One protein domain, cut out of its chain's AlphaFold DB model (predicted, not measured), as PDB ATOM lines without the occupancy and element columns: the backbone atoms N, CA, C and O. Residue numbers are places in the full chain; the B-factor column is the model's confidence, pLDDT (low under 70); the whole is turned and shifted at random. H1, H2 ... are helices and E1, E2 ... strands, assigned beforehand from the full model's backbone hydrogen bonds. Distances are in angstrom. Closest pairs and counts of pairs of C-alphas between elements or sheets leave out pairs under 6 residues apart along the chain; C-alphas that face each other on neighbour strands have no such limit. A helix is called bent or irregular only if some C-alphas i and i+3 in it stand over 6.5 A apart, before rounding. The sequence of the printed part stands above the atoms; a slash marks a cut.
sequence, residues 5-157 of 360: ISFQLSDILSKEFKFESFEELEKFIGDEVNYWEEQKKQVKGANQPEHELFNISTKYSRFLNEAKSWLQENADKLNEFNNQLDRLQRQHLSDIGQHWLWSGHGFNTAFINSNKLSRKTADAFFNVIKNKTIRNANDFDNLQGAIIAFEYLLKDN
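This is residues 5 to 157 of the 360 residues of an uncharacterized protein of Legionella pneumophila (UniProt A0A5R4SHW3). An elongated model of two lobes: in one, the long helices H1, H2 and H3 run lengthwise, H2 touching both others, with the strand hairpin E1 E2 beside H3 and the start of H1; the other is a small bundle of three helices, H5, H6 and H7. The end of H1 meets H5, and little H4 lies near the middle. The 153 printed residues hold two strands and then seven helices, E1 E2 H1 H2 H3 H4 H5 H6 H7, mostly helix; the sheet, E1 - E2, is antiparallel. The whole is only just compact, close to loose, with a radius of gyration of the C-alphas of 17.8 A and spans of 60 by 33 by 24 A.

E1, residues 5 to 10, and E2, residues 16 to 21, form an antiparallel hairpin at 162 degrees; N 9 and O 17 are 2.9 A apart and N 17 and O 9 2.8 A, within hydrogen-bond range. H1, residues 22 to 43, touches H2, residues 52 to 73, with the closest C-alphas, Val 33 and Ser 57, 4.5 A apart; this helical hairpin has a shallow tilt of 34 degrees, only just short of steep, and H2 touches with residues 54 to 64 alone. H2 and H3, residues 78 to 92, touch as a helical hairpin, closest at C-alphas 63 and 92, 6.1 A. The closest C-alphas of E1 and H3, Ile 5 and Asn 82, are 5.9 A apart. H4, residues 96 to 99, only just touches H2, with 3 pairs of C-alphas within 8 A, closest at C-alphas 53 and 99, 5.5 A. H1 touches H5, residues 108 to 117, with residues 39 to 43 alone, closest at C-alphas 43 and 116, 5.4 A. H6, residues 119 to 131, and H7, residues 140 to 153, touch at a steep tilt of 42 degrees, the same way, closest at C-alphas 121 and 145, 4.2 A. H5 touches both. Each O i to N i+4 pair is within hydrogen-bond range in H1, H5, H6 and H7, against 14 of 18 in H2 and 9 of 11 in H3; H4 is too short for one.

E1 begins at C-alpha 5 (181.893, 248.792, 138.827). H1 is 31.5 A long, H2 33.0 A, H3 20.9 A and H7 19.9 A. H2 is only just irregular, with C-alphas 54 and 57 6.9 A apart; H3 is irregular, with C-alphas 79 and 82 7.1 A apart. H7 ends at C-alpha 153 (181.961, 239.449, 175.099).

The C-alphas farthest apart, Asp 76 and Asn 138, are 61.2 A apart. Residues 72 to 77 stand free. The printed part has no cut and no long link. Its mean pLDDT is 85.9; residues 44 to 49 and 155 to 157 are under 70.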
ATOM      1  N   ILE A   5     180.948 249.884 138.596       89.19
ATOM      2  CA  ILE A   5     181.893 248.792 138.827       89.19
ATOM      3  C   ILE A   5     181.194 247.572 139.426       89.19
ATOM      4  O   ILE A   5     180.053 247.655 139.868       89.19
ATOM      5  N   SER A   6     181.887 246.435 139.440       88.62
ATOM      6  CA  SER A   6     181.487 245.253 140.209       88.62
ATOM      7  C   SER A   6     182.667 244.822 141.064       88.62
ATOM      8  O   SER A   6     183.542 244.105 140.584       88.62
ATOM      9  N   PHE A   7     182.706 245.276 142.317       88.38
ATOM     10  CA  PHE A   7     183.847 245.051 143.202       88.38
ATOM     11  C   PHE A   7     183.417 244.481 144.548       88.38
ATOM     12  O   PHE A   7     182.404 244.898 145.112       88.38
ATOM     13  N   GLN A   8     184.201 243.544 145.081       88.56
ATOM     14  CA  GLN A   8     183.927 242.914 146.367       88.56
ATOM     15  C   GLN A   8     185.185 242.856 147.235       88.56
ATOM     16  O   GLN A   8     186.262 242.474 146.773       88.56
ATOM     17  N   LEU A   9     185.016 243.192 148.514       90.31
ATOM     18  CA  LEU A   9     186.016 243.036 149.563       90.31
ATOM     19  C   LEU A   9     185.440 242.216 150.709       90.31
ATOM     20  O   LEU A   9     184.258 242.327 151.023       90.31
ATOM     21  N   SER A  10     186.301 241.451 151.369       89.94
ATOM     22  CA  SER A  10     185.958 240.758 152.606       89.94
ATOM     23  C   SER A  10     187.013 241.054 153.655       89.94
ATOM     24  O   SER A  10     188.208 241.068 153.349       89.94
ATOM     25  N   ASP A  11     186.568 241.309 154.877       91.38
ATOM     26  CA  ASP A  11     187.463 241.558 155.999       91.38
ATOM     27  C   ASP A  11     187.951 240.252 156.653       91.38
ATOM     28  O   ASP A  11     187.536 239.142 156.309       91.38
ATOM     29  N   ILE A  12     188.829 240.389 157.644       90.00
ATOM     30  CA  ILE A  12     189.434 239.286 158.402       90.00
ATOM     31  C   ILE A  12     188.445 238.426 159.203       90.00
ATOM     32  O   ILE A  12     188.807 237.320 159.632       90.00
ATOM     33  N   LEU A  13     187.221 238.919 159.408       88.12
ATOM     34  CA  LEU A  13     186.102 238.215 160.034       88.12
ATOM     35  C   LEU A  13     185.081 237.706 159.006       88.12
ATOM     36  O   LEU A  13     184.008 237.246 159.391       88.12
ATOM     37  N   SER A  14     185.431 237.713 157.715       88.56
ATOM     38  CA  SER A  14     184.578 237.284 156.598       88.56
ATOM     39  C   SER A  14     183.331 238.151 156.384       88.56
ATOM     40  O   SER A  14     182.357 237.698 155.786       88.56
ATOM     41  N   LYS A  15     183.343 239.406 156.846       87.81
ATOM     42  CA  LYS A  15     182.312 240.385 156.508       87.81
ATOM     43  C   LYS A  15     182.541 240.897 155.091       87.81
ATOM     44  O   LYS A  15     183.591 241.465 154.801       87.81
ATOM     45  N   GLU A  16     181.546 240.704 154.236       89.31
ATOM     46  CA  GLU A  16     181.613 241.068 152.821       89.31
ATOM     47  C   GLU A  16     181.031 242.459 152.551       89.31
ATOM     48  O   GLU A  16     180.004 242.845 153.114       89.31
ATOM     49  N   PHE A  17     181.665 243.180 151.630       89.75
ATOM     50  CA  PHE A  17     181.248 244.482 151.124       89.75
ATOM     51  C   PHE A  17     181.251 244.434 149.602       89.75
ATOM     52  O   PHE A  17     182.246 244.036 148.994       89.75
ATOM     53  N   LYS A  18     180.133 244.827 148.993       90.94
ATOM     54  CA  LYS A  18     179.946 244.867 147.541       90.94
ATOM     55  C   LYS A  18     179.731 246.309 147.117       90.94
ATOM     56  O   LYS A  18     178.988 247.021 147.783       90.94
ATOM     57  N   PHE A  19     180.374 246.700 146.026       90.38
ATOM     58  CA  PHE A  19     180.359 248.066 145.517       90.38
ATOM     59  C   PHE A  19     179.924 248.061 144.058       90.38
ATOM     60  O   PHE A  19     180.493 247.332 143.238       90.38
ATOM     61  N   GLU A  20     178.930 248.893 143.748       89.00
ATOM     62  CA  GLU A  20     178.379 249.043 142.394       89.00
ATOM     63  C   GLU A  20     178.891 250.312 141.694       89.00
ATOM     64  O   GLU A  20     178.747 250.471 140.477       89.00
ATOM     65  N   SER A  21     179.524 251.218 142.448       88.81
ATOM     66  CA  SER A  21     180.124 252.446 141.928       88.81
ATOM     67  C   SER A  21     181.528 252.695 142.470       88.81
ATOM     68  O   SER A  21     181.839 252.384 143.623       88.81
ATOM     69  N   PHE A  22     182.392 253.267 141.630       88.75
ATOM     70  CA  PHE A  22     183.750 253.610 142.039       88.75
ATOM     71  C   PHE A  22     183.766 254.713 143.091       88.75
ATOM     72  O   PHE A  22     184.602 254.671 143.985       88.75
ATOM     73  N   GLU A  23     182.828 255.658 143.040       88.62
ATOM     74  CA  GLU A  23     182.731 256.720 144.041       88.62
ATOM     75  C   GLU A  23     182.386 256.164 145.433       88.62
ATOM     76  O   GLU A  23     182.908 256.638 146.442       88.62
ATOM     77  N   GLU A  24     181.539 255.132 145.501       87.62
ATOM     78  CA  GLU A  24     181.224 254.428 146.749       87.62
ATOM     79  C   GLU A  24     182.442 253.669 147.288       87.62
ATOM     80  O   GLU A  24     182.748 253.769 148.477       87.62
ATOM     81  N   LEU A  25     183.173 252.972 146.411       89.31
ATOM     82  CA  LEU A  25     184.416 252.283 146.766       89.31
ATOM     83  C   LEU A  25     185.496 253.263 147.248       89.31
ATOM     84  O   LEU A  25     186.152 253.020 148.260       89.31
ATOM     85  N   GLU A  26     185.680 254.374 146.534       90.25
ATOM     86  CA  GLU A  26     186.633 255.430 146.867       90.25
ATOM     87  C   GLU A  26     186.326 256.024 148.236       90.25
ATOM     88  O   GLU A  26     187.229 256.153 149.065       90.25
ATOM     89  N   LYS A  27     185.055 256.356 148.482       90.00
ATOM     90  CA  LYS A  27     184.617 256.887 149.769       90.00
ATOM     91  C   LYS A  27     184.847 255.875 150.887       90.00
ATOM     92  O   LYS A  27     185.464 256.221 151.887       90.00
ATOM     93  N   PHE A  28     184.416 254.627 150.701       92.00
ATOM     94  CA  PHE A  28     184.569 253.574 151.704       92.00
ATOM     95  C   PHE A  28     186.037 253.330 152.066       92.00
ATOM     96  O   PHE A  28     186.398 253.332 153.241       92.00
ATOM     97  N   ILE A  29     186.902 253.159 151.062       91.88
ATOM     98  CA  ILE A  29     188.330 252.950 151.306       91.88
ATOM     99  C   ILE A  29     188.965 254.212 151.913       91.88
ATOM    100  O   ILE A  29     189.815 254.096 152.794       91.88
ATOM    101  N   GLY A  30     188.557 255.409 151.485       90.19
ATOM    102  CA  GLY A  30     189.013 256.672 152.068       90.19
ATOM    103  C   GLY A  30     188.674 256.792 153.556       90.19
ATOM    104  O   GLY A  30     189.546 257.141 154.353       90.19
ATOM    105  N   ASP A  31     187.447 256.439 153.937       90.69
ATOM    106  CA  ASP A  31     186.992 256.427 155.329       90.69
ATOM    107  C   ASP A  31     187.793 255.409 156.168       90.69
ATOM    108  O   ASP A  31     188.276 255.747 157.252       90.69
ATOM    109  N   GLU A  32     188.036 254.200 155.642       91.81
ATOM    110  CA  GLU A  32     188.880 253.188 156.299       91.81
ATOM    111  C   GLU A  32     190.335 253.657 156.469       91.81
ATOM    112  O   GLU A  32     190.917 253.500 157.544       91.81
ATOM    113  N   VAL A  33     190.938 254.253 155.433       91.44
ATOM    114  CA  VAL A  33     192.309 254.791 155.494       91.44
ATOM    115  C   VAL A  33     192.414 255.867 156.572       91.44
ATOM    116  O   VAL A  33     193.330 255.812 157.394       91.44
ATOM    117  N   ASN A  34     191.474 256.815 156.591       91.31
ATOM    118  CA  ASN A  34     191.455 257.908 157.562       91.31
ATOM    119  C   ASN A  34     191.319 257.381 158.992       91.31
ATOM    120  O   ASN A  34     192.106 257.765 159.861       91.31
ATOM    121  N   TYR A  35     190.371 256.467 159.218       91.50
ATOM    122  CA  TYR A  35     190.159 255.851 160.522       91.50
ATOM    123  C   TYR A  35     191.428 255.148 161.019       91.50
ATOM    124  O   TYR A  35     191.925 255.458 162.102       91.50
ATOM    125  N   TRP A  36     192.003 254.238 160.225       89.81
ATOM    126  CA  TRP A  36     193.161 253.454 160.662       89.81
ATOM    127  C   TRP A  36     194.433 254.296 160.824       89.81
ATOM    128  O   TRP A  36     195.203 254.029 161.746       89.81
ATOM    129  N   GLU A  37     194.638 255.346 160.021       88.88
ATOM    130  CA  GLU A  37     195.729 256.314 160.235       88.88
ATOM    131  C   GLU A  37     195.556 257.119 161.528       88.88
ATOM    132  O   GLU A  37     196.532 257.369 162.243       88.88
ATOM    133  N   GLU A  38     194.330 257.518 161.864       88.38
ATOM    134  CA  GLU A  38     194.056 258.204 163.127       88.38
ATOM    135  C   GLU A  38     194.354 257.295 164.322       88.38
ATOM    136  O   GLU A  38     195.087 257.691 165.234       88.38
ATOM    137  N   GLN A  39     193.867 256.052 164.295       86.94
ATOM    138  CA  GLN A  39     194.117 255.099 165.379       86.94
ATOM    139  C   GLN A  39     195.605 254.750 165.496       86.94
ATOM    140  O   GLN A  39     196.140 254.684 166.605       86.94
ATOM    141  N   LYS A  40     196.311 254.627 164.367       84.06
ATOM    142  CA  LYS A  40     197.765 254.420 164.325       84.06
ATOM    143  C   LYS A  40     198.527 255.532 165.048       84.06
ATOM    144  O   LYS A  40     199.424 255.249 165.842       84.06
ATOM    145  N   LYS A  41     198.150 256.802 164.852       83.69
ATOM    146  CA  LYS A  41     198.765 257.943 165.563       83.69
ATOM    147  C   LYS A  41     198.590 257.857 167.079       83.69
ATOM    148  O   LYS A  41     199.508 258.224 167.806       83.69
ATOM    149  N   GLN A  42     197.449 257.357 167.556       78.25
ATOM    150  CA  GLN A  42     197.181 257.227 168.993       78.25
ATOM    151  C   GLN A  42     198.009 256.129 169.674       78.25
ATOM    152  O   GLN A  42     198.197 256.173 170.888       78.25
ATOM    153  N   VAL A  43     198.475 255.136 168.915       75.31
ATOM    154  CA  VAL A  43     199.238 253.989 169.433       75.31
ATOM    155  C   VAL A  43     200.752 254.248 169.408       75.31
ATOM    156  O   VAL A  43     201.460 253.798 170.307       75.31
ATOM    157  N   LYS A  44     201.251 255.053 168.457       62.41
ATOM    158  CA  LYS A  44     202.683 255.390 168.271       62.41
ATOM    159  C   LYS A  44     203.411 256.007 169.476       62.41
ATOM    160  O   LYS A  44     204.632 256.115 169.442       62.41
ATOM    161  N   GLY A  45     202.699 256.433 170.521       57.19
ATOM    162  CA  GLY A  45     203.301 256.964 171.751       57.19
ATOM    163  C   GLY A  45     203.943 255.906 172.661       57.19
ATOM    164  O   GLY A  45     204.717 256.265 173.546       57.19
ATOM    165  N   ALA A  46     203.648 254.617 172.461       55.44
ATOM    166  CA  ALA A  46     204.263 253.516 173.197       55.44
ATOM    167  C   ALA A  46     205.447 252.947 172.391       55.44
ATOM    168  O   ALA A  46     205.315 252.722 171.196       55.44
ATOM    169  N   ASN A  47     206.598 252.694 173.026       56.38
ATOM    170  CA  ASN A  47     207.835 252.148 172.427       56.38
ATOM    171  C   ASN A  47     207.700 250.692 171.896       56.38
ATOM    172  O   ASN A  47     208.571 249.856 172.133       56.38
ATOM    173  N   GLN A  48     206.605 250.346 171.221       63.38
ATOM    174  CA  GLN A  48     206.276 248.987 170.810       63.38
ATOM    175  C   GLN A  48     205.877 248.902 169.331       63.38
ATOM    176  O   GLN A  48     205.328 249.856 168.780       63.38
ATOM    177  N   PRO A  49     206.148 247.760 168.670       67.19
ATOM    178  CA  PRO A  49     205.752 247.551 167.283       67.19
ATOM    179  C   PRO A  49     204.225 247.510 167.154       67.19
ATOM    180  O   PRO A  49     203.553 246.783 167.877       67.19
ATOM    181  N   GLU A  50     203.689 248.253 166.191       71.94
ATOM    182  CA  GLU A  50     202.257 248.281 165.881       71.94
ATOM    183  C   GLU A  50     201.757 246.905 165.396       71.94
ATOM    184  O   GLU A  50     202.512 246.104 164.828       71.94
ATOM    185  N   HIS A  51     200.466 246.621 165.598       81.81
ATOM    186  CA  HIS A  51     199.841 245.434 165.008       81.81
ATOM    187  C   HIS A  51     199.739 245.579 163.482       81.81
ATOM    188  O   HIS A  51     199.440 246.645 162.950       81.81
ATOM    189  N   GLU A  52     199.901 244.475 162.758       82.69
ATOM    190  CA  GLU A  52     199.862 244.446 161.287       82.69
ATOM    191  C   GLU A  52     198.549 244.960 160.670       82.69
ATOM    192  O   GLU A  52     198.563 245.440 159.539       82.69
ATOM    193  N   LEU A  53     197.438 244.946 161.418       84.94
ATOM    194  CA  LEU A  53     196.133 245.432 160.960       84.94
ATOM    195  C   LEU A  53     196.108 246.958 160.767       84.94
ATOM    196  O   LEU A  53     195.323 247.454 159.968       84.94
ATOM    197  N   PHE A  54     197.013 247.704 161.415       82.88
ATOM    198  CA  PHE A  54     197.157 249.151 161.204       82.88
ATOM    199  C   PHE A  54     197.852 249.503 159.876       82.88
ATOM    200  O   PHE A  54     197.831 250.658 159.453       82.88
ATOM    201  N   ASN A  55     198.462 248.530 159.185       83.56
ATOM    202  CA  ASN A  55     199.169 248.765 157.918       83.56
ATOM    203  C   ASN A  55     198.250 248.759 156.688       83.56
ATOM    204  O   ASN A  55     198.713 248.957 155.561       83.56
ATOM    205  N   ILE A  56     196.945 248.572 156.897       86.12
ATOM    206  CA  ILE A  56     195.940 248.578 155.839       86.12
ATOM    207  C   ILE A  56     195.896 249.902 155.067       86.12
ATOM    208  O   ILE A  56     195.749 249.897 153.843       86.12
ATOM    209  N   SER A  57     196.118 251.027 155.756       86.81
ATOM    210  CA  SER A  57     196.081 252.370 155.169       86.81
ATOM    211  C   SER A  57     197.008 252.506 153.962       86.81
ATOM    212  O   SER A  57     196.648 253.109 152.952       86.81
ATOM    213  N   THR A  58     198.190 251.886 154.027       87.50
ATOM    214  CA  THR A  58     199.196 251.938 152.962       87.50
ATOM    215  C   THR A  58     198.783 251.099 151.753       87.50
ATOM    216  O   THR A  58     198.927 251.562 150.620       87.50
ATOM    217  N   LYS A  59     198.236 249.892 151.977       88.81
ATOM    218  CA  LYS A  59     197.742 249.014 150.898       88.81
ATOM    219  C   LYS A  59     196.572 249.671 150.160       88.81
ATOM    220  O   LYS A  59     196.580 249.751 148.932       88.81
ATOM    221  N   TYR A  60     195.620 250.218 150.910       91.62
ATOM    222  CA  TYR A  60     194.450 250.895 150.360       91.62
ATOM    223  C   TYR A  60     194.762 252.222 149.672       91.62
ATOM    224  O   TYR A  60     194.242 252.470 148.586       91.62
ATOM    225  N   SER A  61     195.658 253.036 150.230       90.56
ATOM    226  CA  SER A  61     196.078 254.284 149.579       90.56
ATOM    227  C   SER A  61     196.777 254.017 148.248       90.56
ATOM    228  O   SER A  61     196.516 254.711 147.271       90.56
ATOM    229  N   ARG A  62     197.637 252.990 148.178       91.06
ATOM    230  CA  ARG A  62     198.310 252.605 146.929       91.06
ATOM    231  C   ARG A  62     197.310 252.142 145.870       91.06
ATOM    232  O   ARG A  62     197.346 252.647 144.754       91.06
ATOM    233  N   PHE A  63     196.387 251.256 146.247       93.25
ATOM    234  CA  PHE A  63     195.315 250.792 145.366       93.25
ATOM    235  C   PHE A  63     194.461 251.952 144.830       93.25
ATOM    236  O   PHE A  63     194.277 252.062 143.619       93.25
ATOM    237  N   LEU A  64     193.980 252.842 145.708       91.81
ATOM    238  CA  LEU A  64     193.155 253.979 145.294       91.81
ATOM    239  C   LEU A  64     193.912 254.955 144.399       91.81
ATOM    240  O   LEU A  64     193.344 255.436 143.424       91.81
ATOM    241  N   ASN A  65     195.171 255.259 144.715       92.56
ATOM    242  CA  ASN A  65     195.959 256.190 143.915       92.56
ATOM    243  C   ASN A  65     196.190 255.644 142.503       92.56
ATOM    244  O   ASN A  65     195.959 256.367 141.542       92.56
ATOM    245  N   GLU A  66     196.556 254.366 142.365       92.50
ATOM    246  CA  GLU A  66     196.739 253.741 141.049       92.50
ATOM    247  C   GLU A  66     195.421 253.647 140.261       92.50
ATOM    248  O   GLU A  66     195.404 253.924 139.063       92.50
ATOM    249  N   ALA A  67     194.299 253.350 140.929       90.56
ATOM    250  CA  ALA A  67     192.982 253.342 140.290       90.56
ATOM    251  C   ALA A  67     192.566 254.742 139.795       90.56
ATOM    252  O   ALA A  67     192.073 254.882 138.674       90.56
ATOM    253  N   LYS A  68     192.803 255.791 140.597       91.25
ATOM    254  CA  LYS A  68     192.514 257.185 140.218       91.25
ATOM    255  C   LYS A  68     193.420 257.678 139.095       91.25
ATOM    256  O   LYS A  68     192.919 258.293 138.159       91.25
ATOM    257  N   SER A  69     194.723 257.402 139.162       91.81
ATOM    258  CA  SER A  69     195.670 257.762 138.101       91.81
ATOM    259  C   SER A  69     195.285 257.109 136.776       91.81
ATOM    260  O   SER A  69     195.237 257.788 135.754       91.81
ATOM    261  N   TRP A  70     194.893 255.832 136.799       91.62
ATOM    262  CA  TRP A  70     194.427 255.152 135.594       91.62
ATOM    263  C   TRP A  70     193.179 255.816 134.993       91.62
ATOM    264  O   TRP A  70     193.127 256.021 133.780       91.62
ATOM    265  N   LEU A  71     192.200 256.198 135.826       89.00
ATOM    266  CA  LEU A  71     190.992 256.903 135.378       89.00
ATOM    267  C   LEU A  71     191.288 258.289 134.795       89.00
ATOM    268  O   LEU A  71     190.632 258.697 133.838       89.00
ATOM    269  N   GLN A  72     192.264 259.006 135.353       87.81
ATOM    270  CA  GLN A  72     192.692 260.309 134.838       87.81
ATOM    271  C   GLN A  72     193.368 260.185 133.466       87.81
ATOM    272  O   GLN A  72     193.125 261.012 132.590       87.81
ATOM    273  N   GLU A  73     194.185 259.150 133.269       89.00
ATOM    274  CA  GLU A  73     194.918 258.909 132.021       89.00
ATOM    275  C   GLU A  73     194.061 258.261 130.918       89.00
ATOM    276  O   GLU A  73     194.399 258.378 129.743       89.00
ATOM    277  N   ASN A  74     192.959 257.586 131.275       88.56
ATOM    278  CA  ASN A  74     192.129 256.786 130.359       88.56
ATOM    279  C   ASN A  74     190.635 257.156 130.444       88.56
ATOM    280  O   ASN A  74     189.763 256.280 130.458       88.56
ATOM    281  N   ALA A  75     190.325 258.455 130.516       80.19
ATOM    282  CA  ALA A  75     188.958 258.970 130.678       80.19
ATOM    283  C   ALA A  75     187.975 258.513 129.572       80.19
ATOM    284  O   ALA A  75     186.764 258.467 129.783       80.19
ATOM    285  N   ASP A  76     188.495 258.149 128.403       83.25
ATOM    286  CA  ASP A  76     187.794 257.657 127.217       83.25
ATOM    287  C   ASP A  76     187.573 256.127 127.197       83.25
ATOM    288  O   ASP A  76     186.794 255.633 126.380       83.25
ATOM    289  N   LYS A  77     188.181 255.361 128.120       85.25
ATOM    290  CA  LYS A  77     188.133 253.880 128.158       85.25
ATOM    291  C   LYS A  77     187.454 253.307 129.406       85.25
ATOM    292  O   LYS A  77     187.848 252.258 129.912       85.25
ATOM    293  N   LEU A  78     186.383 253.938 129.884       80.88
ATOM    294  CA  LEU A  78     185.673 253.509 131.103       80.88
ATOM    295  C   LEU A  78     185.195 252.043 131.074       80.88
ATOM    296  O   LEU A  78     185.149 251.394 132.117       80.88
ATOM    297  N   ASN A  79     184.905 251.485 129.895       82.75
ATOM    298  CA  ASN A  79     184.503 250.079 129.746       82.75
ATOM    299  C   ASN A  79     185.613 249.082 130.137       82.75
ATOM    300  O   ASN A  79     185.316 247.942 130.491       82.75
ATOM    301  N   GLU A  80     186.884 249.492 130.091       87.56
ATOM    302  CA  GLU A  80     188.030 248.658 130.478       87.56
ATOM    303  C   GLU A  80     188.346 248.746 131.978       87.56
ATOM    304  O   GLU A  80     189.148 247.958 132.486       87.56
ATOM    305  N   PHE A  81     187.704 249.667 132.703       88.69
ATOM    306  CA  PHE A  81     188.059 249.980 134.082       88.69
ATOM    307  C   PHE A  81     187.879 248.797 135.035       88.69
ATOM    308  O   PHE A  81     188.765 248.535 135.839       88.69
ATOM    309  N   ASN A  82     186.796 248.020 134.900       87.06
ATOM    310  CA  ASN A  82     186.570 246.833 135.738       87.06
ATOM    311  C   ASN A  82     187.708 245.810 135.618       87.06
ATOM    312  O   ASN A  82     188.217 245.324 136.622       87.06
ATOM    313  N   ASN A  83     188.188 245.556 134.396       89.00
ATOM    314  CA  ASN A  83     189.298 244.626 134.170       89.00
ATOM    315  C   ASN A  83     190.605 245.118 134.814       89.00
ATOM    316  O   ASN A  83     191.438 244.308 135.225       89.00
ATOM    317  N   GLN A  84     190.808 246.436 134.878       90.81
ATOM    318  CA  GLN A  84     191.970 247.031 135.536       90.81
ATOM    319  C   GLN A  84     191.819 247.036 137.052       90.81
ATOM    320  O   GLN A  84     192.771 246.699 137.752       90.81
ATOM    321  N   LEU A  85     190.622 247.320 137.558       89.56
ATOM    322  CA  LEU A  85     190.307 247.254 138.979       89.56
ATOM    323  C   LEU A  85     190.558 245.843 139.531       89.56
ATOM    324  O   LEU A  85     191.214 245.697 140.560       89.56
ATOM    325  N   ASP A  86     190.176 244.808 138.782       89.12
ATOM    326  CA  ASP A  86     190.471 243.407 139.099       89.12
ATOM    327  C   ASP A  86     191.978 243.101 139.129       89.12
ATOM    328  O   ASP A  86     192.461 242.315 139.952       89.12
ATOM    329  N   ARG A  87     192.756 243.691 138.212       91.62
ATOM    330  CA  ARG A  87     194.222 243.540 138.193       91.62
ATOM    331  C   ARG A  87     194.852 244.214 139.406       91.62
ATOM    332  O   ARG A  87     195.654 243.576 140.087       91.62
ATOM    333  N   LEU A  88     194.445 245.446 139.705       91.25
ATOM    334  CA  LEU A  88     194.906 246.200 140.869       91.25
ATOM    335  C   LEU A  88     194.526 245.501 142.178       91.25
ATOM    336  O   LEU A  88     195.339 245.448 143.100       91.25
ATOM    337  N   GLN A  89     193.338 244.894 142.249       89.25
ATOM    338  CA  GLN A  89     192.926 244.092 143.398       89.25
ATOM    339  C   GLN A  89     193.844 242.889 143.595       89.25
ATOM    340  O   GLN A  89     194.323 242.665 144.702       89.25
ATOM    341  N   ARG A  90     194.150 242.133 142.534       89.00
ATOM    342  CA  ARG A  90     195.089 241.001 142.628       89.00
ATOM    343  C   ARG A  90     196.503 241.442 143.010       89.00
ATOM    344  O   ARG A  90     197.193 240.718 143.722       89.00
ATOM    345  N   GLN A  91     196.930 242.614 142.550       91.06
ATOM    346  CA  GLN A  91     198.268 243.135 142.811       91.06
ATOM    347  C   GLN A  91     198.436 243.653 144.245       91.06
ATOM    348  O   GLN A  91     199.436 243.344 144.887       91.06
ATOM    349  N   HIS A  92     197.472 244.428 144.751       87.75
ATOM    350  CA  HIS A  92     197.618 245.154 146.023       87.75
ATOM    351  C   HIS A  92     196.780 244.590 147.168       87.75
ATOM    352  O   HIS A  92     197.118 244.810 148.330       87.75
ATOM    353  N   LEU A  93     195.688 243.890 146.852       88.31
ATOM    354  CA  LEU A  93     194.659 243.461 147.802       88.31
ATOM    355  C   LEU A  93     194.414 241.939 147.773       88.31
ATOM    356  O   LEU A  93     193.399 241.473 148.284       88.31
ATOM    357  N   SER A  94     195.322 241.142 147.200       84.31
ATOM    358  CA  SER A  94     195.151 239.680 147.101       84.31
ATOM    359  C   SER A  94     195.081 238.978 148.459       84.31
ATOM    360  O   SER A  94     194.383 237.976 148.593       84.31
ATOM    361  N   ASP A  95     195.752 239.513 149.476       84.06
ATOM    362  CA  ASP A  95     195.783 238.995 150.846       84.06
ATOM    363  C   ASP A  95     194.966 239.852 151.829       84.06
ATOM    364  O   ASP A  95     195.108 239.716 153.051       84.06
ATOM    365  N   ILE A  96     194.117 240.750 151.316       84.62
ATOM    366  CA  ILE A  96     193.456 241.776 152.127       84.62
ATOM    367  C   ILE A  96     192.562 241.172 153.209       84.62
ATOM    368  O   ILE A  96     192.576 241.632 154.347       84.62
ATOM    369  N   GLY A  97     191.896 240.058 152.897       82.25
ATOM    370  CA  GLY A  97     191.040 239.333 153.834       82.25
ATOM    371  C   GLY A  97     191.779 238.686 155.009       82.25
ATOM    372  O   GLY A  97     191.135 238.145 155.894       82.25
ATOM    373  N   GLN A  98     193.114 238.723 155.060       84.12
ATOM    374  CA  GLN A  98     193.885 238.297 156.240       84.12
ATOM    375  C   GLN A  98     194.527 239.467 156.993       84.12
ATOM    376  O   GLN A  98     195.056 239.267 158.083       84.12
ATOM    377  N   HIS A  99     194.474 240.680 156.438       86.56
ATOM    378  CA  HIS A  99     195.216 241.841 156.941       86.56
ATOM    379  C   HIS A  99     194.350 243.088 157.135       86.56
ATOM    380  O   HIS A  99     194.863 244.129 157.542       86.56
ATOM    381  N   TRP A 100     193.054 243.004 156.843       90.50
ATOM    382  CA  TRP A 100     192.116 244.102 157.011       90.50
ATOM    383  C   TRP A 100     191.046 243.760 158.035       90.50
ATOM    384  O   TRP A 100     190.342 242.762 157.910       90.50
ATOM    385  N   LEU A 101     190.907 244.639 159.021       91.75
ATOM    386  CA  LEU A 101     189.795 244.663 159.951       91.75
ATOM    387  C   LEU A 101     188.913 245.867 159.617       91.75
ATOM    388  O   LEU A 101     189.413 246.986 159.547       91.75
ATOM    389  N   TRP A 102     187.617 245.650 159.414       92.19
ATOM    390  CA  TRP A 102     186.695 246.741 159.103       92.19
ATOM    391  C   TRP A 102     186.523 247.703 160.294       92.19
ATOM    392  O   TRP A 102     186.345 247.266 161.436       92.19
ATOM    393  N   SER A 103     186.538 249.017 160.048       89.06
ATOM    394  CA  SER A 103     186.462 250.046 161.102       89.06
ATOM    395  C   SER A 103     185.147 250.048 161.896       89.06
ATOM    396  O   SER A 103     185.127 250.475 163.051       89.06
ATOM    397  N   GLY A 104     184.059 249.520 161.330       84.81
ATOM    398  CA  GLY A 104     182.737 249.525 161.963       84.81
ATOM    399  C   GLY A 104     182.474 248.401 162.973       84.81
ATOM    400  O   GLY A 104     181.349 248.271 163.458       84.81
ATOM    401  N   HIS A 105     183.461 247.561 163.296       86.44
ATOM    402  CA  HIS A 105     183.298 246.557 164.349       86.44
ATOM    403  C   HIS A 105     183.246 247.203 165.737       86.44
ATOM    404  O   HIS A 105     184.153 247.933 166.131       86.44
ATOM    405  N   GLY A 106     182.223 246.864 166.530       82.00
ATOM    406  CA  GLY A 106     182.016 247.438 167.870       82.00
ATOM    407  C   GLY A 106     183.148 247.167 168.874       82.00
ATOM    408  O   GLY A 106     183.293 247.896 169.853       82.00
ATOM    409  N   PHE A 107     183.989 246.160 168.618       87.69
ATOM    410  CA  PHE A 107     185.130 245.818 169.470       87.69
ATOM    411  C   PHE A 107     186.412 246.585 169.125       87.69
ATOM    412  O   PHE A 107     187.412 246.433 169.828       87.69
ATOM    413  N   ASN A 108     186.417 247.406 168.068       87.81
ATOM    414  CA  ASN A 108     187.634 248.065 167.594       87.81
ATOM    415  C   ASN A 108     188.277 248.952 168.660       87.81
ATOM    416  O   ASN A 108     189.492 248.921 168.821       87.81
ATOM    417  N   THR A 109     187.485 249.672 169.457       86.38
ATOM    418  CA  THR A 109     188.014 250.478 170.567       86.38
ATOM    419  C   THR A 109     188.747 249.619 171.601       86.38
ATOM    420  O   THR A 109     189.835 249.985 172.045       86.38
ATOM    421  N   ALA A 110     188.195 248.454 171.954       87.56
ATOM    422  CA  ALA A 110     188.829 247.521 172.886       87.56
ATOM    423  C   ALA A 110     190.110 246.907 172.294       87.56
ATOM    424  O   ALA A 110     191.122 246.801 172.989       87.56
ATOM    425  N   PHE A 111     190.106 246.596 170.995       89.75
ATOM    426  CA  PHE A 111     191.296 246.147 170.269       89.75
ATOM    427  C   PHE A 111     192.411 247.206 170.265       89.75
ATOM    428  O   PHE A 111     193.555 246.907 170.605       89.75
ATOM    429  N   ILE A 112     192.083 248.462 169.946       88.56
ATOM    430  CA  ILE A 112     193.045 249.574 169.902       88.56
ATOM    431  C   ILE A 112     193.627 249.838 171.294       88.56
ATOM    432  O   ILE A 112     194.840 249.991 171.437       88.56
ATOM    433  N   ASN A 113     192.791 249.834 172.335       86.19
ATOM    434  CA  ASN A 113     193.252 249.976 173.717       86.19
ATOM    435  C   ASN A 113     194.147 248.808 174.150       86.19
ATOM    436  O   ASN A 113     195.154 249.039 174.813       86.19
ATOM    437  N   SER A 114     193.842 247.583 173.716       87.94
ATOM    438  CA  SER A 114     194.711 246.422 173.946       87.94
ATOM    439  C   SER A 114     196.086 246.619 173.302       87.94
ATOM    440  O   SER A 114     197.100 246.275 173.904       87.94
ATOM    441  N   ASN A 115     196.146 247.239 172.119       87.62
ATOM    442  CA  ASN A 115     197.408 247.508 171.426       87.62
ATOM    443  C   ASN A 115     198.247 248.612 172.082       87.62
ATOM    444  O   ASN A 115     199.471 248.532 172.051       87.62
ATOM    445  N   LYS A 116     197.603 249.593 172.732       85.94
ATOM    446  CA  LYS A 116     198.293 250.598 173.564       85.94
ATOM    447  C   LYS A 116     199.026 249.969 174.756       85.94
ATOM    448  O   LYS A 116     200.000 250.548 175.226       85.94
ATOM    449  N   LEU A 117     198.561 248.813 175.245       84.88
ATOM    450  CA  LEU A 117     199.214 248.057 176.319       84.88
ATOM    451  C   LEU A 117     200.381 247.236 175.772       84.88
ATOM    452  O   LEU A 117     201.526 247.430 176.185       84.88
ATOM    453  N   SER A 118     200.094 246.340 174.824       87.50
ATOM    454  CA  SER A 118     201.135 245.708 174.028       87.50
ATOM    455  C   SER A 118     200.624 245.118 172.718       87.50
ATOM    456  O   SER A 118     199.438 244.802 172.564       87.50
ATOM    457  N   ARG A 119     201.537 244.899 171.761       87.56
ATOM    458  CA  ARG A 119     201.201 244.170 170.524       87.56
ATOM    459  C   ARG A 119     200.646 242.778 170.822       87.56
ATOM    460  O   ARG A 119     199.626 242.402 170.256       87.56
ATOM    461  N   LYS A 120     201.276 242.056 171.753       88.31
ATOM    462  CA  LYS A 120     200.864 240.706 172.157       88.31
ATOM    463  C   LYS A 120     199.480 240.700 172.807       88.31
ATOM    464  O   LYS A 120     198.689 239.805 172.526       88.31
ATOM    465  N   THR A 121     199.167 241.711 173.618       89.06
ATOM    466  CA  THR A 121     197.847 241.880 174.239       89.06
ATOM    467  C   THR A 121     196.765 242.072 173.175       89.06
ATOM    468  O   THR A 121     195.709 241.443 173.247       89.06
ATOM    469  N   ALA A 122     197.032 242.869 172.136       89.88
ATOM    470  CA  ALA A 122     196.116 243.017 171.003       89.88
ATOM    471  C   ALA A 122     195.962 241.734 170.173       89.88
ATOM    472  O   ALA A 122     194.836 241.377 169.826       89.88
ATOM    473  N   ASP A 123     197.062 241.027 169.891       89.62
ATOM    474  CA  ASP A 123     197.039 239.749 169.165       89.62
ATOM    475  C   ASP A 123     196.183 238.714 169.920       89.62
ATOM    476  O   ASP A 123     195.362 238.006 169.327       89.62
ATOM    477  N   ALA A 124     196.339 238.647 171.244       91.88
ATOM    478  CA  ALA A 124     195.584 237.749 172.108       91.88
ATOM    479  C   ALA A 124     194.101 238.128 172.191       91.88
ATOM    480  O   ALA A 124     193.244 237.252 172.028       91.88
ATOM    481  N   PHE A 125     193.792 239.419 172.364       92.50
ATOM    482  CA  PHE A 125     192.424 239.939 172.304       92.50
ATOM    483  C   PHE A 125     191.753 239.533 170.991       92.50
ATOM    484  O   PHE A 125     190.681 238.921 170.975       92.50
ATOM    485  N   PHE A 126     192.418 239.821 169.873       91.44
ATOM    486  CA  PHE A 126     191.881 239.561 168.548       91.44
ATOM    487  C   PHE A 126     191.707 238.058 168.288       91.44
ATOM    488  O   PHE A 126     190.687 237.644 167.734       91.44
ATOM    489  N   ASN A 127     192.638 237.218 168.754       90.81
ATOM    490  CA  ASN A 127     192.514 235.765 168.650       90.81
ATOM    491  C   ASN A 127     191.300 235.226 169.423       90.81
ATOM    492  O   ASN A 127     190.617 234.333 168.919       90.81
ATOM    493  N   VAL A 128     190.985 235.773 170.601       91.31
ATOM    494  CA  VAL A 128     189.768 235.400 171.338       91.31
ATOM    495  C   VAL A 128     188.519 235.880 170.603       91.31
ATOM    496  O   VAL A 128     187.584 235.102 170.443       91.31
ATOM    497  N   ILE A 129     188.492 237.112 170.085       89.94
ATOM    498  CA  ILE A 129     187.336 237.623 169.332       89.94
ATOM    499  C   ILE A 129     187.061 236.773 168.084       89.94
ATOM    500  O   ILE A 129     185.921 236.324 167.919       89.94
ATOM    501  N   LYS A 130     188.092 236.517 167.266       88.94
ATOM    502  CA  LYS A 130     188.005 235.798 165.984       88.94
ATOM    503  C   LYS A 130     187.846 234.286 166.152       88.94
ATOM    504  O   LYS A 130     186.937 233.702 165.576       88.94
ATOM    505  N   ASN A 131     188.727 233.652 166.927       87.94
ATOM    506  CA  ASN A 131     188.846 232.191 166.983       87.94
ATOM    507  C   ASN A 131     188.240 231.572 168.249       87.94
ATOM    508  O   ASN A 131     188.234 230.351 168.358       87.94
ATOM    509  N   LYS A 132     187.790 232.374 169.225       86.56
ATOM    510  CA  LYS A 132     187.299 231.895 170.536       86.56
ATOM    511  C   LYS A 132     188.302 230.988 171.270       86.56
ATOM    512  O   LYS A 132     187.912 230.091 172.008       86.56
ATOM    513  N   THR A 133     189.602 231.223 171.074       84.94
ATOM    514  CA  THR A 133     190.690 230.422 171.665       84.94
ATOM    515  C   THR A 133     191.710 231.291 172.391       84.94
ATOM    516  O   THR A 133     191.919 232.453 172.045       84.94
ATOM    517  N   ILE A 134     192.398 230.695 173.366       84.56
ATOM    518  CA  ILE A 134     193.533 231.293 174.079       84.56
ATOM    519  C   ILE A 134     194.765 230.453 173.746       84.56
ATOM    520  O   ILE A 134     194.745 229.238 173.931       84.56
ATOM    521  N   ARG A 135     195.826 231.077 173.224       74.12
ATOM    522  CA  ARG A 135     197.022 230.352 172.759       74.12
ATOM    523  C   ARG A 135     197.995 230.008 173.886       74.12
ATOM    524  O   ARG A 135     198.483 228.886 173.935       74.12
ATOM    525  N   ASN A 136     198.293 230.960 174.772       78.00
ATOM    526  CA  ASN A 136     199.248 230.772 175.865       78.00
ATOM    527  C   ASN A 136     198.812 231.553 177.111       78.00
ATOM    528  O   ASN A 136     199.132 232.728 177.250       78.00
ATOM    529  N   ALA A 137     198.095 230.898 178.024       76.38
ATOM    530  CA  ALA A 137     197.599 231.533 179.248       76.38
ATOM    531  C   ALA A 137     198.699 231.853 180.282       76.38
ATOM    532  O   ALA A 137     198.430 232.555 181.251       76.38
ATOM    533  N   ASN A 138     199.928 231.356 180.084       81.31
ATOM    534  CA  ASN A 138     201.047 231.572 181.008       81.31
ATOM    535  C   ASN A 138     201.815 232.879 180.739       81.31
ATOM    536  O   ASN A 138     202.654 233.268 181.547       81.31
ATOM    537  N   ASP A 139     201.572 233.539 179.606       89.12
ATOM    538  CA  ASP A 139     202.171 234.833 179.273       89.12
ATOM    539  C   ASP A 139     201.210 235.960 179.681       89.12
ATOM    540  O   ASP A 139     200.026 235.928 179.341       89.12
ATOM    541  N   PHE A 140     201.716 236.937 180.440       86.88
ATOM    542  CA  PHE A 140     200.900 237.989 181.055       86.88
ATOM    543  C   PHE A 140     200.125 238.809 180.019       86.88
ATOM    544  O   PHE A 140     198.927 239.018 180.189       86.88
ATOM    545  N   ASP A 141     200.773 239.202 178.921       87.94
ATOM    546  CA  ASP A 141     200.145 239.972 177.843       87.94
ATOM    547  C   ASP A 141     199.046 239.153 177.149       87.94
ATOM    548  O   ASP A 141     197.954 239.656 176.869       87.94
ATOM    549  N   ASN A 142     199.297 237.860 176.914       88.19
ATOM    550  CA  ASN A 142     198.293 236.963 176.343       88.19
ATOM    551  C   ASN A 142     197.078 236.782 177.262       88.19
ATOM    552  O   ASN A 142     195.939 236.802 176.789       88.19
ATOM    553  N   LEU A 143     197.306 236.613 178.568       88.38
ATOM    554  CA  LEU A 143     196.230 236.506 179.549       88.38
ATOM    555  C   LEU A 143     195.446 237.819 179.650       88.38
ATOM    556  O   LEU A 143     194.216 237.801 179.636       88.38
ATOM    557  N   GLN A 144     196.143 238.956 179.688       88.75
ATOM    558  CA  GLN A 144     195.538 240.283 179.735       88.75
ATOM    559  C   GLN A 144     194.647 240.534 178.511       88.75
ATOM    560  O   GLN A 144     193.495 240.942 178.666       88.75
ATOM    561  N   GLY A 145     195.131 240.230 177.303       88.62
ATOM    562  CA  GLY A 145     194.349 240.374 176.073       88.62
ATOM    563  C   GLY A 145     193.117 239.469 176.049       88.62
ATOM    564  O   GLY A 145     192.036 239.899 175.642       88.62
ATOM    565  N   ALA A 146     193.250 238.238 176.550       89.19
ATOM    566  CA  ALA A 146     192.129 237.314 176.670       89.19
ATOM    567  C   ALA A 146     191.061 237.812 177.658       89.19
ATOM    568  O   ALA A 146     189.875 237.745 177.344       89.19
ATOM    569  N   ILE A 147     191.462 238.356 178.813       87.12
ATOM    570  CA  ILE A 147     190.538 238.926 179.809       87.12
ATOM    571  C   ILE A 147     189.754 240.101 179.218       87.12
ATOM    572  O   ILE A 147     188.531 240.115 179.330       87.12
ATOM    573  N   ILE A 148     190.424 241.031 178.529       88.31
ATOM    574  CA  ILE A 148     189.761 242.179 177.883       88.31
ATOM    575  C   ILE A 148     188.740 241.698 176.837       88.31
ATOM    576  O   ILE A 148     187.639 242.240 176.729       88.31
ATOM    577  N   ALA A 149     189.072 240.653 176.073       88.06
ATOM    578  CA  ALA A 149     188.145 240.070 175.106       88.06
ATOM    579  C   ALA A 149     186.944 239.395 175.781       88.06
ATOM    580  O   ALA A 149     185.819 239.543 175.304       88.06
ATOM    581  N   PHE A 150     187.151 238.681 176.892       85.00
ATOM    582  CA  PHE A 150     186.054 238.098 177.665       85.00
ATOM    583  C   PHE A 150     185.147 239.161 178.273       85.00
ATOM    584  O   PHE A 150     183.932 239.024 178.175       85.00
ATOM    585  N   GLU A 151     185.707 240.226 178.842       82.12
ATOM    586  CA  GLU A 151     184.939 241.352 179.375       82.12
ATOM    587  C   GLU A 151     184.058 241.982 178.291       82.12
ATOM    588  O   GLU A 151     182.863 242.180 178.500       82.12
ATOM    589  N   TYR A 152     184.615 242.206 177.096       84.44
ATOM    590  CA  TYR A 152     183.846 242.710 175.960       84.44
ATOM    591  C   TYR A 152     182.704 241.760 175.556       84.44
ATOM    592  O   TYR A 152     181.586 242.209 175.315       84.44
ATOM    593  N   LEU A 153     182.963 240.449 175.493       81.94
ATOM    594  CA  LEU A 153     181.961 239.449 175.099       81.94
ATOM    595  C   LEU A 153     180.877 239.220 176.165       81.94
ATOM    596  O   LEU A 153     179.762 238.833 175.824       81.94
ATOM    597  N   LEU A 154     181.199 239.434 177.442       74.06
ATOM    598  CA  LEU A 154     180.309 239.214 178.587       74.06
ATOM    599  C   LEU A 154     179.667 240.502 179.114       74.06
ATOM    600  O   LEU A 154     179.009 240.466 180.157       74.06
ATOM    601  N   LYS A 155     179.834 241.622 178.403       66.75
ATOM    602  CA  LYS A 155     179.286 242.934 178.763       66.75
ATOM    603  C   LYS A 155     177.777 242.896 179.051       66.75
ATOM    604  O   LYS A 155     177.321 243.582 179.951       66.75
ATOM    605  N   ASP A 156     177.027 242.020 178.384       56.06
ATOM    606  CA  ASP A 156     175.578 241.890 178.603       56.06
ATOM    607  C   ASP A 156     175.189 240.718 179.535       56.06
ATOM    608  O   ASP A 156     174.033 240.606 179.928       56.06
ATOM    609  N   ASN A 157     176.138 239.847 179.915       53.91
ATOM    610  CA  ASN A 157     175.866 238.552 180.568       53.91
ATOM    611  C   ASN A 157     176.672 238.295 181.863       53.91
ATOM    612  O   ASN A 157     176.686 237.163 182.348       53.91
TER     613      ASN A 157